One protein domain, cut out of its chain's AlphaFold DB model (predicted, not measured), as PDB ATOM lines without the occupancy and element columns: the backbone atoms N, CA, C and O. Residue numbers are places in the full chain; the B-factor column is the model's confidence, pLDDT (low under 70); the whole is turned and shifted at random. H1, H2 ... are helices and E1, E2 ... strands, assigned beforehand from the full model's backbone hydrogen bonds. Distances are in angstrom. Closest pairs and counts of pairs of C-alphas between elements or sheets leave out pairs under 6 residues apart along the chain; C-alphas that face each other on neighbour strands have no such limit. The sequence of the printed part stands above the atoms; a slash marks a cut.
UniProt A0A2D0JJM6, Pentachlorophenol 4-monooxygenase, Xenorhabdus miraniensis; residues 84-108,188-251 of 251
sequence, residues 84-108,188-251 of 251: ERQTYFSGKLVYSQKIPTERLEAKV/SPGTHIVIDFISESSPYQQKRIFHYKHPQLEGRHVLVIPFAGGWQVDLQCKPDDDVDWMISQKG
ATOM      1  N   GLU A  84      27.177 -36.991 -91.247       93.62
ATOM      2  CA  GLU A  84      28.563 -37.049 -90.799       93.62
ATOM      3  C   GLU A  84      29.005 -35.712 -90.207       93.62
ATOM      4  O   GLU A  84      28.689 -34.636 -90.721       93.62
ATOM      5  N   ARG A  85      29.775 -35.783 -89.122       95.12
ATOM      6  CA  ARG A  85      30.506 -34.658 -88.549       95.12
ATOM      7  C   ARG A  85      31.987 -34.848 -88.810       95.12
ATOM      8  O   ARG A  85      32.559 -35.841 -88.373       95.12
ATOM      9  N   GLN A  86      32.611 -33.861 -89.438       97.25
ATOM     10  CA  GLN A  86      34.047 -33.851 -89.694       97.25
ATOM     11  C   GLN A  86      34.727 -32.682 -88.984       97.25
ATOM     12  O   GLN A  86      34.145 -31.611 -88.789       97.25
ATOM     13  N   THR A  87      35.977 -32.890 -88.581       98.31
ATOM     14  CA  THR A  87      36.853 -31.833 -88.085       98.31
ATOM     15  C   THR A  87      38.188 -31.883 -88.799       98.31
ATOM     16  O   THR A  87      38.850 -32.922 -88.824       98.31
ATOM     17  N   TYR A  88      38.579 -30.743 -89.351       98.38
ATOM     18  CA  TYR A  88      39.864 -30.540 -90.000       98.38
ATOM     19  C   TYR A  88      40.737 -29.625 -89.146       98.38
ATOM     20  O   TYR A  88      40.237 -28.714 -88.486       98.38
ATOM     21  N   PHE A  89      42.044 -29.851 -89.189       98.25
ATOM     22  CA  PHE A  89      43.054 -28.954 -88.646       98.25
ATOM     23  C   PHE A  89      44.102 -28.685 -89.722       98.25
ATOM     24  O   PHE A  89      44.736 -29.620 -90.210       98.25
ATOM     25  N   SER A  90      44.293 -27.421 -90.104       97.44
ATOM     26  CA  SER A  90      45.303 -27.019 -91.098       97.44
ATOM     27  C   SER A  90      45.235 -27.821 -92.408       97.44
ATOM     28  O   SER A  90      46.252 -28.178 -92.988       97.44
ATOM     29  N   GLY A  91      44.017 -28.152 -92.860       96.81
ATOM     30  CA  GLY A  91      43.767 -28.898 -94.103       96.81
ATOM     31  C   GLY A  91      43.730 -30.421 -93.944       96.81
ATOM     32  O   GLY A  91      43.309 -31.116 -94.862       96.81
ATOM     33  N   LYS A  92      44.103 -30.957 -92.777       97.94
ATOM     34  CA  LYS A  92      44.087 -32.397 -92.498       97.94
ATOM     35  C   LYS A  92      42.827 -32.798 -91.737       97.94
ATOM     36  O   LYS A  92      42.509 -32.179 -90.726       97.94
ATOM     37  N   LEU A  93      42.146 -33.861 -92.171       98.06
ATOM     38  CA  LEU A  93      41.064 -34.479 -91.400       98.06
ATOM     39  C   LEU A  93      41.643 -35.081 -90.112       98.06
ATOM     40  O   LEU A  93      42.509 -35.954 -90.169       98.06
ATOM     41  N   VAL A  94      41.174 -34.608 -88.958       98.25
ATOM     42  CA  VAL A  94      41.622 -35.078 -87.632       98.25
ATOM     43  C   VAL A  94      40.538 -35.838 -86.876       98.25
ATOM     44  O   VAL A  94      40.846 -36.579 -85.949       98.25
ATOM     45  N   TYR A  95      39.275 -35.678 -87.273       98.06
ATOM     46  CA  TYR A  95      38.152 -36.401 -86.687       98.06
ATOM     47  C   TYR A  95      37.013 -36.550 -87.698       98.06
ATOM     48  O   TYR A  95      36.675 -35.598 -88.402       98.06
ATOM     49  N   SER A  96      36.395 -37.729 -87.738       96.69
ATOM     50  CA  SER A  96      35.146 -37.988 -88.457       96.69
ATOM     51  C   SER A  96      34.259 -38.903 -87.617       96.69
ATOM     52  O   SER A  96      34.735 -39.854 -86.995       96.69
ATOM     53  N   GLN A  97      32.965 -38.602 -87.596       95.19
ATOM     54  CA  GLN A  97      31.945 -39.430 -86.976       95.19
ATOM     55  C   GLN A  97      30.701 -39.451 -87.853       95.19
ATOM     56  O   GLN A  97      30.115 -38.402 -88.129       95.19
ATOM     57  N   LYS A  98      30.254 -40.652 -88.220       92.88
ATOM     58  CA  LYS A  98      28.939 -40.854 -88.827       92.88
ATOM     59  C   LYS A  98      27.842 -40.712 -87.777       92.88
ATOM     60  O   LYS A  98      27.990 -41.181 -86.647       92.88
ATOM     61  N   ILE A  99      26.754 -40.058 -88.153       89.25
ATOM     62  CA  ILE A  99      25.560 -39.941 -87.329       89.25
ATOM     63  C   ILE A  99      24.693 -41.182 -87.540       89.25
ATOM     64  O   ILE A  99      24.409 -41.511 -88.691       89.25
ATOM     65  N   PRO A 100      24.273 -41.856 -86.455       81.88
ATOM     66  CA  PRO A 100      23.391 -43.018 -86.531       81.88
ATOM     67  C   PRO A 100      22.087 -42.680 -87.277       81.88
ATOM     68  O   PRO A 100      21.340 -41.792 -86.847       81.88
ATOM     69  N   THR A 101      21.816 -43.361 -88.396       77.25
ATOM     70  CA  THR A 101      20.598 -43.179 -89.210       77.25
ATOM     71  C   THR A 101      19.473 -44.128 -88.811       77.25
ATOM     72  O   THR A 101      18.328 -43.909 -89.195       77.25
ATOM     73  N   GLU A 102      19.743 -45.114 -87.958       78.44
ATOM     74  CA  GLU A 102      18.792 -46.148 -87.538       78.44
ATOM     75  C   GLU A 102      17.556 -45.532 -86.866       78.44
ATOM     76  O   GLU A 102      16.441 -46.026 -87.002       78.44
ATOM     77  N   ARG A 103      17.726 -44.398 -86.168       71.62
ATOM     78  CA  ARG A 103      16.606 -43.642 -85.578       71.62
ATOM     79  C   ARG A 103      15.700 -43.014 -86.637       71.62
ATOM     80  O   ARG A 103      14.488 -42.995 -86.441       71.62
ATOM     81  N   LEU A 104      16.276 -42.529 -87.741       70.94
ATOM     82  CA  LEU A 104      15.519 -41.983 -88.871       70.94
ATOM     83  C   LEU A 104      14.699 -43.090 -89.536       70.94
ATOM     84  O   LEU A 104      13.505 -42.919 -89.765       70.94
ATOM     85  N   GLU A 105      15.328 -44.241 -89.772       70.81
ATOM     86  CA  GLU A 105      14.704 -45.423 -90.375       70.81
ATOM     87  C   GLU A 105      13.572 -45.978 -89.498       70.81
ATOM     88  O   GLU A 105      12.481 -46.265 -89.989       70.81
ATOM     89  N   ALA A 106      13.790 -46.033 -88.181       71.56
ATOM     90  CA  ALA A 106      12.792 -46.457 -87.203       71.56
ATOM     91  C   ALA A 106      11.691 -45.410 -86.933       71.56
ATOM     92  O   ALA A 106      10.809 -45.661 -86.113       71.56
ATOM     93  N   LYS A 107      11.735 -44.235 -87.585       71.50
ATOM     94  CA  LYS A 107      10.811 -43.105 -87.365       71.50
ATOM     95  C   LYS A 107      10.710 -42.677 -85.894       71.50
ATOM     96  O   LYS A 107       9.648 -42.292 -85.409       71.50
ATOM     97  N   VAL A 108      11.831 -42.738 -85.178       80.62
ATOM     98  CA  VAL A 108      11.974 -42.230 -83.808       80.62
ATOM     99  C   VAL A 108      12.760 -40.923 -83.857       80.62
ATOM    100  O   VAL A 108      13.550 -40.705 -84.775       80.62
ATOM    101  N   SER A 188      33.749 -12.904 -74.503       72.00
ATOM    102  CA  SER A 188      34.885 -13.446 -75.251       72.00
ATOM    103  C   SER A 188      35.182 -12.547 -76.456       72.00
ATOM    104  O   SER A 188      34.253 -12.245 -77.214       72.00
ATOM    105  N   PRO A 189      36.438 -12.128 -76.680       67.00
ATOM    106  CA  PRO A 189      36.816 -11.435 -77.901       67.00
ATOM    107  C   PRO A 189      36.781 -12.435 -79.062       67.00
ATOM    108  O   PRO A 189      37.591 -13.355 -79.146       67.00
ATOM    109  N   GLY A 190      35.807 -12.288 -79.954       75.81
ATOM    110  CA  GLY A 190      35.678 -13.153 -81.120       75.81
ATOM    111  C   GLY A 190      34.434 -12.827 -81.924       75.81
ATOM    112  O   GLY A 190      33.334 -13.252 -81.576       75.81
ATOM    113  N   THR A 191      34.617 -12.097 -83.017       88.19
ATOM    114  CA  THR A 191      33.543 -11.820 -83.972       88.19
ATOM    115  C   THR A 191      33.468 -12.946 -84.994       88.19
ATOM    116  O   THR A 191      34.492 -13.512 -85.375       88.19
ATOM    117  N   HIS A 192      32.255 -13.286 -85.417       89.94
ATOM    118  CA  HIS A 192      32.012 -14.257 -86.474       89.94
ATOM    119  C   HIS A 192      31.052 -13.651 -87.499       89.94
ATOM    120  O   HIS A 192      30.095 -12.973 -87.119       89.94
ATOM    121  N   ILE A 193      31.300 -13.909 -88.783       90.44
ATOM    122  CA  ILE A 193      30.352 -13.642 -89.866       90.44
ATOM    123  C   ILE A 193      29.617 -14.936 -90.166       90.44
ATOM    124  O   ILE A 193      30.234 -15.968 -90.437       90.44
ATOM    125  N   VAL A 194      28.292 -14.866 -90.138       91.06
ATOM    126  CA  VAL A 194      27.435 -16.015 -90.388       91.06
ATOM    127  C   VAL A 194      26.593 -15.771 -91.629       91.06
ATOM    128  O   VAL A 194      25.877 -14.778 -91.713       91.06
ATOM    129  N   ILE A 195      26.674 -16.692 -92.587       89.56
ATOM    130  CA  ILE A 195      26.027 -16.583 -93.894       89.56
ATOM    131  C   ILE A 195      25.189 -17.833 -94.138       89.56
ATOM    132  O   ILE A 195      25.721 -18.944 -94.164       89.56
ATOM    133  N   ASP A 196      23.896 -17.636 -94.378       90.19
ATOM    134  CA  ASP A 196      22.996 -18.691 -94.834       90.19
ATOM    135  C   ASP A 196      22.919 -18.697 -96.362       90.19
ATOM    136  O   ASP A 196      22.584 -17.696 -96.997       90.19
ATOM    137  N   PHE A 197      23.157 -19.860 -96.956       89.88
ATOM    138  CA  PHE A 197      22.963 -20.117 -98.375       89.88
ATOM    139  C   PHE A 197      21.680 -20.923 -98.554       89.88
ATOM    140  O   PHE A 197      21.583 -22.060 -98.088       89.88
ATOM    141  N   ILE A 198      20.687 -20.335 -99.225       88.75
ATOM    142  CA  ILE A 198      19.412 -20.998 -99.516       88.75
ATOM    143  C   ILE A 198      19.540 -21.734-100.842       88.75
ATOM    144  O   ILE A 198      19.596 -21.114-101.902       88.75
ATOM    145  N   SER A 199      19.626 -23.057-100.770       85.12
ATOM    146  CA  SER A 199      19.699 -23.929-101.936       85.12
ATOM    147  C   SER A 199      19.456 -25.379-101.518       85.12
ATOM    148  O   SER A 199      19.923 -25.829-100.471       85.12
ATOM    149  N   GLU A 200      18.743 -26.125-102.359       75.06
ATOM    150  CA  GLU A 200      18.526 -27.565-102.182       75.06
ATOM    151  C   GLU A 200      19.773 -28.393-102.546       75.06
ATOM    152  O   GLU A 200      19.902 -29.545-102.134       75.06
ATOM    153  N   SER A 201      20.727 -27.801-103.273       77.06
ATOM    154  CA  SER A 201      21.991 -28.424-103.662       77.06
ATOM    155  C   SER A 201      23.166 -27.776-102.922       77.06
ATOM    156  O   SER A 201      23.682 -26.723-103.296       77.06
ATOM    157  N   SER A 202      23.604 -28.423-101.839       76.81
ATOM    158  CA  SER A 202      24.829 -28.046-101.122       76.81
ATOM    159  C   SER A 202      26.034 -28.808-101.669       76.81
ATOM    160  O   SER A 202      25.910 -30.008-101.898       76.81
ATOM    161  N   PRO A 203      27.224 -28.197-101.806       78.44
ATOM    162  CA  PRO A 203      28.454 -28.953-102.051       78.44
ATOM    163  C   PRO A 203      28.893 -29.777-100.823       78.44
ATOM    164  O   PRO A 203      29.701 -30.692-100.947       78.44
ATOM    165  N   TYR A 204      28.335 -29.498 -99.639       78.56
ATOM    166  CA  TYR A 204      28.672 -30.147 -98.366       78.56
ATOM    167  C   TYR A 204      27.641 -31.206 -97.954       78.56
ATOM    168  O   TYR A 204      27.391 -31.397 -96.763       78.56
ATOM    169  N   GLN A 205      27.001 -31.856 -98.936       74.81
ATOM    170  CA  GLN A 205      25.833 -32.727 -98.745       74.81
ATOM    171  C   GLN A 205      25.972 -33.624 -97.513       74.81
ATOM    172  O   GLN A 205      26.891 -34.434 -97.419       74.81
ATOM    173  N   GLN A 206      25.045 -33.449 -96.566       84.75
ATOM    174  CA  GLN A 206      24.928 -34.248 -95.342       84.75
ATOM    175  C   GLN A 206      26.148 -34.211 -94.402       84.75
ATOM    176  O   GLN A 206      26.205 -35.007 -93.466       84.75
ATOM    177  N   LYS A 207      27.099 -33.285 -94.579       93.38
ATOM    178  CA  LYS A 207      28.300 -33.178 -93.741       93.38
ATOM    179  C   LYS A 207      28.342 -31.863 -92.983       93.38
ATOM    180  O   LYS A 207      28.394 -30.793 -93.579       93.38
ATOM    181  N   ARG A 208      28.408 -31.945 -91.655       95.31
ATOM    182  CA  ARG A 208      28.736 -30.805 -90.793       95.31
ATOM    183  C   ARG A 208      30.246 -30.756 -90.597       95.31
ATOM    184  O   ARG A 208      30.827 -31.670 -90.011       95.31
ATOM    185  N   ILE A 209      30.887 -29.694 -91.068       96.88
ATOM    186  CA  ILE A 209      32.348 -29.572 -91.095       96.88
ATOM    187  C   ILE A 209      32.768 -28.447 -90.161       96.88
ATOM    188  O   ILE A 209      32.241 -27.347 -90.240       96.88
ATOM    189  N   PHE A 210      33.729 -28.714 -89.284       97.56
ATOM    190  CA  PHE A 210      34.448 -27.661 -88.573       97.56
ATOM    191  C   PHE A 210      35.918 -27.705 -88.974       97.56
ATOM    192  O   PHE A 210      36.562 -28.744 -88.866       97.56
ATOM    193  N   HIS A 211      36.467 -26.592 -89.436       98.00
ATOM    194  CA  HIS A 211      37.840 -26.496 -89.902       98.00
ATOM    195  C   HIS A 211      38.607 -25.498 -89.044       98.00
ATOM    196  O   HIS A 211      38.443 -24.289 -89.175       98.00
ATOM    197  N   TYR A 212      39.491 -26.008 -88.191       97.25
ATOM    198  CA  TYR A 212      40.462 -25.198 -87.464       97.25
ATOM    199  C   TYR A 212      41.640 -24.850 -88.372       97.25
ATOM    200  O   TYR A 212      42.245 -25.734 -88.980       97.25
ATOM    201  N   LYS A 213      42.009 -23.570 -88.424       96.31
ATOM    202  CA  LYS A 213      43.110 -23.055 -89.250       96.31
ATOM    203  C   LYS A 213      42.952 -23.399 -90.732       96.31
ATOM    204  O   LYS A 213      43.715 -24.180 -91.292       96.31
ATOM    205  N   HIS A 214      41.930 -22.849 -91.374       96.94
ATOM    206  CA  HIS A 214      41.665 -23.117 -92.783       96.94
ATOM    207  C   HIS A 214      42.809 -22.603 -93.686       96.94
ATOM    208  O   HIS A 214      43.118 -21.409 -93.642       96.94
ATOM    209  N   PRO A 215      43.448 -23.459 -94.515       96.38
ATOM    210  CA  PRO A 215      44.684 -23.117 -95.231       96.38
ATOM    211  C   PRO A 215      44.491 -22.050 -96.315       96.38
ATOM    212  O   PRO A 215      45.421 -21.318 -96.623       96.38
ATOM    213  N   GLN A 216      43.282 -21.944 -96.872       94.62
ATOM    214  CA  GLN A 216      42.941 -20.965 -97.912       94.62
ATOM    215  C   GLN A 216      42.209 -19.731 -97.370       94.62
ATOM    216  O   GLN A 216      41.922 -18.815 -98.125       94.62
ATOM    217  N   LEU A 217      41.878 -19.712 -96.076       94.19
ATOM    218  CA  LEU A 217      41.191 -18.587 -95.429       94.19
ATOM    219  C   LEU A 217      42.077 -18.042 -94.312       94.19
ATOM    220  O   LEU A 217      41.631 -17.803 -93.194       94.19
ATOM    221  N   GLU A 218      43.372 -17.948 -94.620       93.56
ATOM    222  CA  GLU A 218      44.399 -17.334 -93.785       93.56
ATOM    223  C   GLU A 218      44.430 -17.826 -92.324       93.56
ATOM    224  O   GLU A 218      44.696 -17.055 -91.398       93.56
ATOM    225  N   GLY A 219      44.128 -19.107 -92.095       93.88
ATOM    226  CA  GLY A 219      44.143 -19.702 -90.760       93.88
ATOM    227  C   GLY A 219      42.891 -19.449 -89.908       93.88
ATOM    228  O   GLY A 219      42.912 -19.773 -88.719       93.88
ATOM    229  N   ARG A 220      41.792 -18.940 -90.476       94.50
ATOM    230  CA  ARG A 220      40.506 -18.770 -89.768       94.50
ATOM    231  C   ARG A 220      39.892 -20.095 -89.336       94.50
ATOM    232  O   ARG A 220      40.202 -21.154 -89.887       94.50
ATOM    233  N   HIS A 221      39.019 -20.044 -88.336       96.00
ATOM    234  CA  HIS A 221      38.127 -21.154 -88.012       96.00
ATOM    235  C   HIS A 221      36.838 -21.026 -88.822       96.00
ATOM    236  O   HIS A 221      36.293 -19.932 -88.951       96.00
ATOM    237  N   VAL A 222      36.390 -22.139 -89.401       96.62
ATOM    238  CA  VAL A 222      35.217 -22.174 -90.283       96.62
ATOM    239  C   VAL A 222      34.313 -23.317 -89.879       96.62
ATOM    240  O   VAL A 222      34.762 -24.456 -89.753       96.62
ATOM    241  N   LEU A 223      33.031 -23.037 -89.719       96.06
ATOM    242  CA  LEU A 223      32.002 -24.022 -89.462       96.06
ATOM    243  C   LEU A 223      30.997 -24.009 -90.611       96.06
ATOM    244  O   LEU A 223      30.405 -22.987 -90.922       96.06
ATOM    245  N   VAL A 224      30.801 -25.165 -91.235       95.12
ATOM    246  CA  VAL A 224      29.797 -25.385 -92.273       95.12
ATOM    247  C   VAL A 224      28.732 -26.338 -91.747       95.12
ATOM    248  O   VAL A 224      29.047 -27.449 -91.305       95.12
ATOM    249  N   ILE A 225      27.468 -25.914 -91.784       94.00
ATOM    250  CA  ILE A 225      26.332 -26.679 -91.256       94.00
ATOM    251  C   ILE A 225      25.229 -26.757 -92.312       94.00
ATOM    252  O   ILE A 225      24.573 -25.752 -92.575       94.00
ATOM    253  N   PRO A 226      24.963 -27.937 -92.888       93.38
ATOM    254  CA  PRO A 226      23.766 -28.146 -93.689       93.38
ATOM    255  C   PRO A 226      22.508 -28.124 -92.813       93.38
ATOM    256  O   PRO A 226      22.494 -28.721 -91.732       93.38
ATOM    257  N   PHE A 227      21.445 -27.499 -93.309       92.50
ATOM    258  CA  PHE A 227      20.132 -27.434 -92.669       92.50
ATOM    259  C   PHE A 227      19.016 -27.654 -93.702       92.50
ATOM    260  O   PHE A 227      19.261 -27.727 -94.905       92.50
ATOM    261  N   ALA A 228      17.764 -27.768 -93.251       91.25
ATOM    262  CA  ALA A 228      16.631 -27.943 -94.159       91.25
ATOM    263  C   ALA A 228      16.473 -26.747 -95.123       91.25
ATOM    264  O   ALA A 228      16.103 -25.648 -94.704       91.25
ATOM    265  N   GLY A 229      16.749 -26.972 -96.413       90.25
ATOM    266  CA  GLY A 229      16.668 -25.953 -97.467       90.25
ATOM    267  C   GLY A 229      17.925 -25.093 -97.649       90.25
ATOM    268  O   GLY A 229      17.833 -24.029 -98.263       90.25
ATOM    269  N   GLY A 230      19.083 -25.500 -97.111       92.19
ATOM    270  CA  GLY A 230      20.322 -24.743 -97.291       92.19
ATOM    271  C   GLY A 230      21.526 -25.235 -96.493       92.19
ATOM    272  O   GLY A 230      21.577 -26.359 -95.992       92.19
ATOM    273  N   TRP A 231      22.528 -24.369 -96.375       93.06
ATOM    274  CA  TRP A 231      23.647 -24.540 -95.451       93.06
ATOM    275  C   TRP A 231      24.130 -23.191 -94.932       93.06
ATOM    276  O   TRP A 231      24.012 -22.171 -95.603       93.06
ATOM    277  N   GLN A 232      24.693 -23.201 -93.732       93.19
ATOM    278  CA  GLN A 232      25.299 -22.045 -93.094       93.19
ATOM    279  C   GLN A 232      26.816 -22.168 -93.149       93.19
ATOM    280  O   GLN A 232      27.361 -23.260 -92.964       93.19
ATOM    281  N   VAL A 233      27.484 -21.038 -93.356       93.25
ATOM    282  CA  VAL A 233      28.907 -20.857 -93.078       93.25
ATOM    283  C   VAL A 233      29.038 -19.874 -91.925       93.25
ATOM    284  O   VAL A 233      28.500 -18.775 -91.980       93.25
ATOM    285  N   ASP A 234      29.747 -20.281 -90.887       94.00
ATOM    286  CA  ASP A 234      30.160 -19.461 -89.757       94.00
ATOM    287  C   ASP A 234      31.685 -19.309 -89.838       94.00
ATOM    288  O   ASP A 234      32.433 -20.292 -89.801       94.00
ATOM    289  N   LEU A 235      32.126 -18.075 -90.070       93.44
ATOM    290  CA  LEU A 235      33.507 -17.698 -90.318       93.44
ATOM    291  C   LEU A 235      34.007 -16.827 -89.171       93.44
ATOM    292  O   LEU A 235      33.507 -15.725 -88.956       93.44
ATOM    293  N   GLN A 236      35.053 -17.281 -88.488       93.81
ATOM    294  CA  GLN A 236      35.727 -16.473 -87.481       93.81
ATOM    295  C   GLN A 236      36.422 -15.262 -88.124       93.81
ATOM    296  O   GLN A 236      37.251 -15.419 -89.033       93.81
ATOM    297  N   CYS A 237      36.130 -14.068 -87.608       91.94
ATOM    298  CA  CYS A 237      36.847 -12.841 -87.931       91.94
ATOM    299  C   CYS A 237      38.211 -12.800 -87.235       91.94
ATOM    300  O   CYS A 237      38.394 -13.320 -86.133       91.94
ATOM    301  N   LYS A 238      39.164 -12.129 -87.868       89.50
ATOM    302  CA  LYS A 238      40.435 -11.740 -87.279       89.50
ATOM    303  C   LYS A 238      40.309 -10.340 -86.672       89.50
ATOM    304  O   LYS A 238      39.378  -9.613 -87.015       89.50
ATOM    305  N   PRO A 239      41.226  -9.951 -85.770       85.94
ATOM    306  CA  PRO A 239      41.187  -8.633 -85.133       85.94
ATOM    307  C   PRO A 239      41.262  -7.446 -86.102       85.94
ATOM    308  O   PRO A 239      40.782  -6.371 -85.770       85.94
ATOM    309  N   ASP A 240      41.886  -7.635 -87.263       87.56
ATOM    310  CA  ASP A 240      42.137  -6.630 -88.298       87.56
ATOM    311  C   ASP A 240      41.073  -6.595 -89.405       87.56
ATOM    312  O   ASP A 240      41.190  -5.809 -90.344       87.56
ATOM    313  N   ASP A 241      40.025  -7.412 -89.297       89.06
ATOM    314  CA  ASP A 241      38.935  -7.386 -90.263       89.06
ATOM    315  C   ASP A 241      38.021  -6.173 -90.099       89.06
ATOM    316  O   ASP A 241      37.568  -5.854 -88.998       89.06
ATOM    317  N   ASP A 242      37.624  -5.592 -91.231       87.06
ATOM    318  CA  ASP A 242      36.518  -4.641 -91.292       87.06
ATOM    319  C   ASP A 242      35.176  -5.394 -91.279       87.06
ATOM    320  O   ASP A 242      34.645  -5.819 -92.309       87.06
ATOM    321  N   VAL A 243      34.644  -5.610 -90.075       83.56
ATOM    322  CA  VAL A 243      33.364  -6.303 -89.866       83.56
ATOM    323  C   VAL A 243      32.204  -5.538 -90.499       83.56
ATOM    324  O   VAL A 243      31.320  -6.174 -91.070       83.56
ATOM    325  N   ASP A 244      32.222  -4.206 -90.443       81.62
ATOM    326  CA  ASP A 244      31.139  -3.359 -90.955       81.62
ATOM    327  C   ASP A 244      31.039  -3.442 -92.483       81.62
ATOM    328  O   ASP A 244      29.940  -3.423 -93.038       81.62
ATOM    329  N   TRP A 245      32.173  -3.608 -93.167       81.38
ATOM    330  CA  TRP A 245      32.198  -3.899 -94.599       81.38
ATOM    331  C   TRP A 245      31.721  -5.323 -94.937       81.38
ATOM    332  O   TRP A 245      31.092  -5.533 -95.976       81.38
ATOM    333  N   MET A 246      32.015  -6.310 -94.085       77.19
ATOM    334  CA  MET A 246      31.683  -7.720 -94.344       77.19
ATOM    335  C   MET A 246      30.216  -8.082 -94.082       77.19
ATOM    336  O   MET A 246      29.730  -9.078 -94.627       77.19
ATOM    337  N   ILE A 247      29.513  -7.324 -93.242       74.38
ATOM    338  CA  ILE A 247      28.093  -7.556 -92.963       74.38
ATOM    339  C   ILE A 247      27.208  -6.957 -94.058       74.38
ATOM    340  O   ILE A 247      27.503  -5.925 -94.659       74.38
ATOM    341  N   SER A 248      26.067  -7.596 -94.318       66.62
ATOM    342  CA  SER A 248      25.066  -7.000 -95.199       66.62
ATOM    343  C   SER A 248      24.363  -5.842 -94.477       66.62
ATOM    344  O   SER A 248      24.192  -5.881 -93.260       66.62
ATOM    345  N   GLN A 249      23.840  -4.843 -95.202       56.75
ATOM    346  CA  GLN A 249      22.984  -3.811 -94.578       56.75
ATOM    347  C   GLN A 249      21.732  -4.384 -93.903       56.75
ATOM    348  O   GLN A 249      21.071  -3.703 -93.120       56.75
ATOM    349  N   LYS A 250      21.376  -5.628 -94.231       55.78
ATOM    350  CA  LYS A 250      20.254  -6.317 -93.616       55.78
ATOM    351  C   LYS A 250      20.645  -7.044 -92.339       55.78
ATOM    352  O   LYS A 250      19.712  -7.481 -91.696       55.78
ATOM    353  N   GLY A 251      21.922  -7.119 -91.947       45.41
ATOM    354  CA  GLY A 251      22.419  -8.077 -90.953       45.41
ATOM    355  C   GLY A 251      22.645  -9.411 -91.631       45.41
ATOM    356  O   GLY A 251      21.755 -10.279 -91.504       45.41
TER     357      GLY A 251
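Overview. This is residues 84 to 108 and 188 to 251 of the 251 residues of the protein "Pentachlorophenol 4-monooxygenase" of Xenorhabdus miraniensis (UniProt A0A2D0JJM6). A single six-stranded sheet, twisted, makes a wall whose two faces are bare of named helices. Two one-turn helices lie away from its faces: H1 on a free arm that sticks out past E2, residues 101 to 108, and H2 beyond the edge strand E3. The printed part has 89 residues, with six named strands and two named helices in the order E1, E2, H1, E3, E4, E5, E6, H2, and its class is mostly strand. The sheet is mixed and runs E2, E1, E4, E5, E6, E3. The whole is loose, with a radius of gyration of the C-alphas of 15.3 A, and spans 49 by 33 by 26 A.

Along the chain. In the sheet's order, E2 is residues 92 to 98, 17.7 A from first to last C-alpha. E1, residues 84 to 89, measures 16.7 A and begins at C-alpha 84 (28.563, -37.049, -90.799). E4 is residues 207 to 212, 15.8 A, and E5 residues 222 to 227, 16.2 A. E6, residues 230 to 236, measures 20.0 A, and E3, residues 192 to 198, measures 19.3 A. H1 is residues 102 to 105, and H2, residues 243 to 246, ends at C-alpha 246 (31.683, -7.720, -94.344); each is 5.0 A long.

Arrangement. E1 and E4 are parallel neighbours at 15 degrees, with N 88 and O 210 at 2.9 A. E2 and E1 form an antiparallel hairpin at 164 degrees, with N 87 and O 95 at 2.8 A. E4, E5 and E6 are a meander, each strand the antiparallel neighbour of the one before. In its hairpins, N 211 and O 222 of E4 and E5 are 2.8 A apart, and N 225 and O 232 of E5 and E6 are 2.9 A apart. E3 is antiparallel to E6 at 166 degrees, with N 195 and O 233 at 2.8 A. E3, E4, E5 and E6 form a Greek key, a meander of three strands whose preceding strand is the antiparallel neighbour of its last. H1 and H2 are not on the sheet, and they are apart. The closest C-alphas of E3 and H2, those of Ile 193 and Met 246, are 7.5 A apart. Both helices are too short for an O i to N i+4 pair; in each, the one O i to N i+3 pair is within hydrogen-bond range.

Size, cuts and confidence. The C-alphas of Ala 106 and Asp 240, the two farthest apart, are 49.5 A apart. Without residues 101 to 108, which stand free, the body spans 40 by 29 by 24 A. Residues 109 to 187 are not printed, and C-alphas 108 and 188 are 37.8 A apart across this cut. Of the links that are printed whole, none is long. The mean pLDDT of the printed part is 87.3; residue 189 and residues 248 to 251 are under 70.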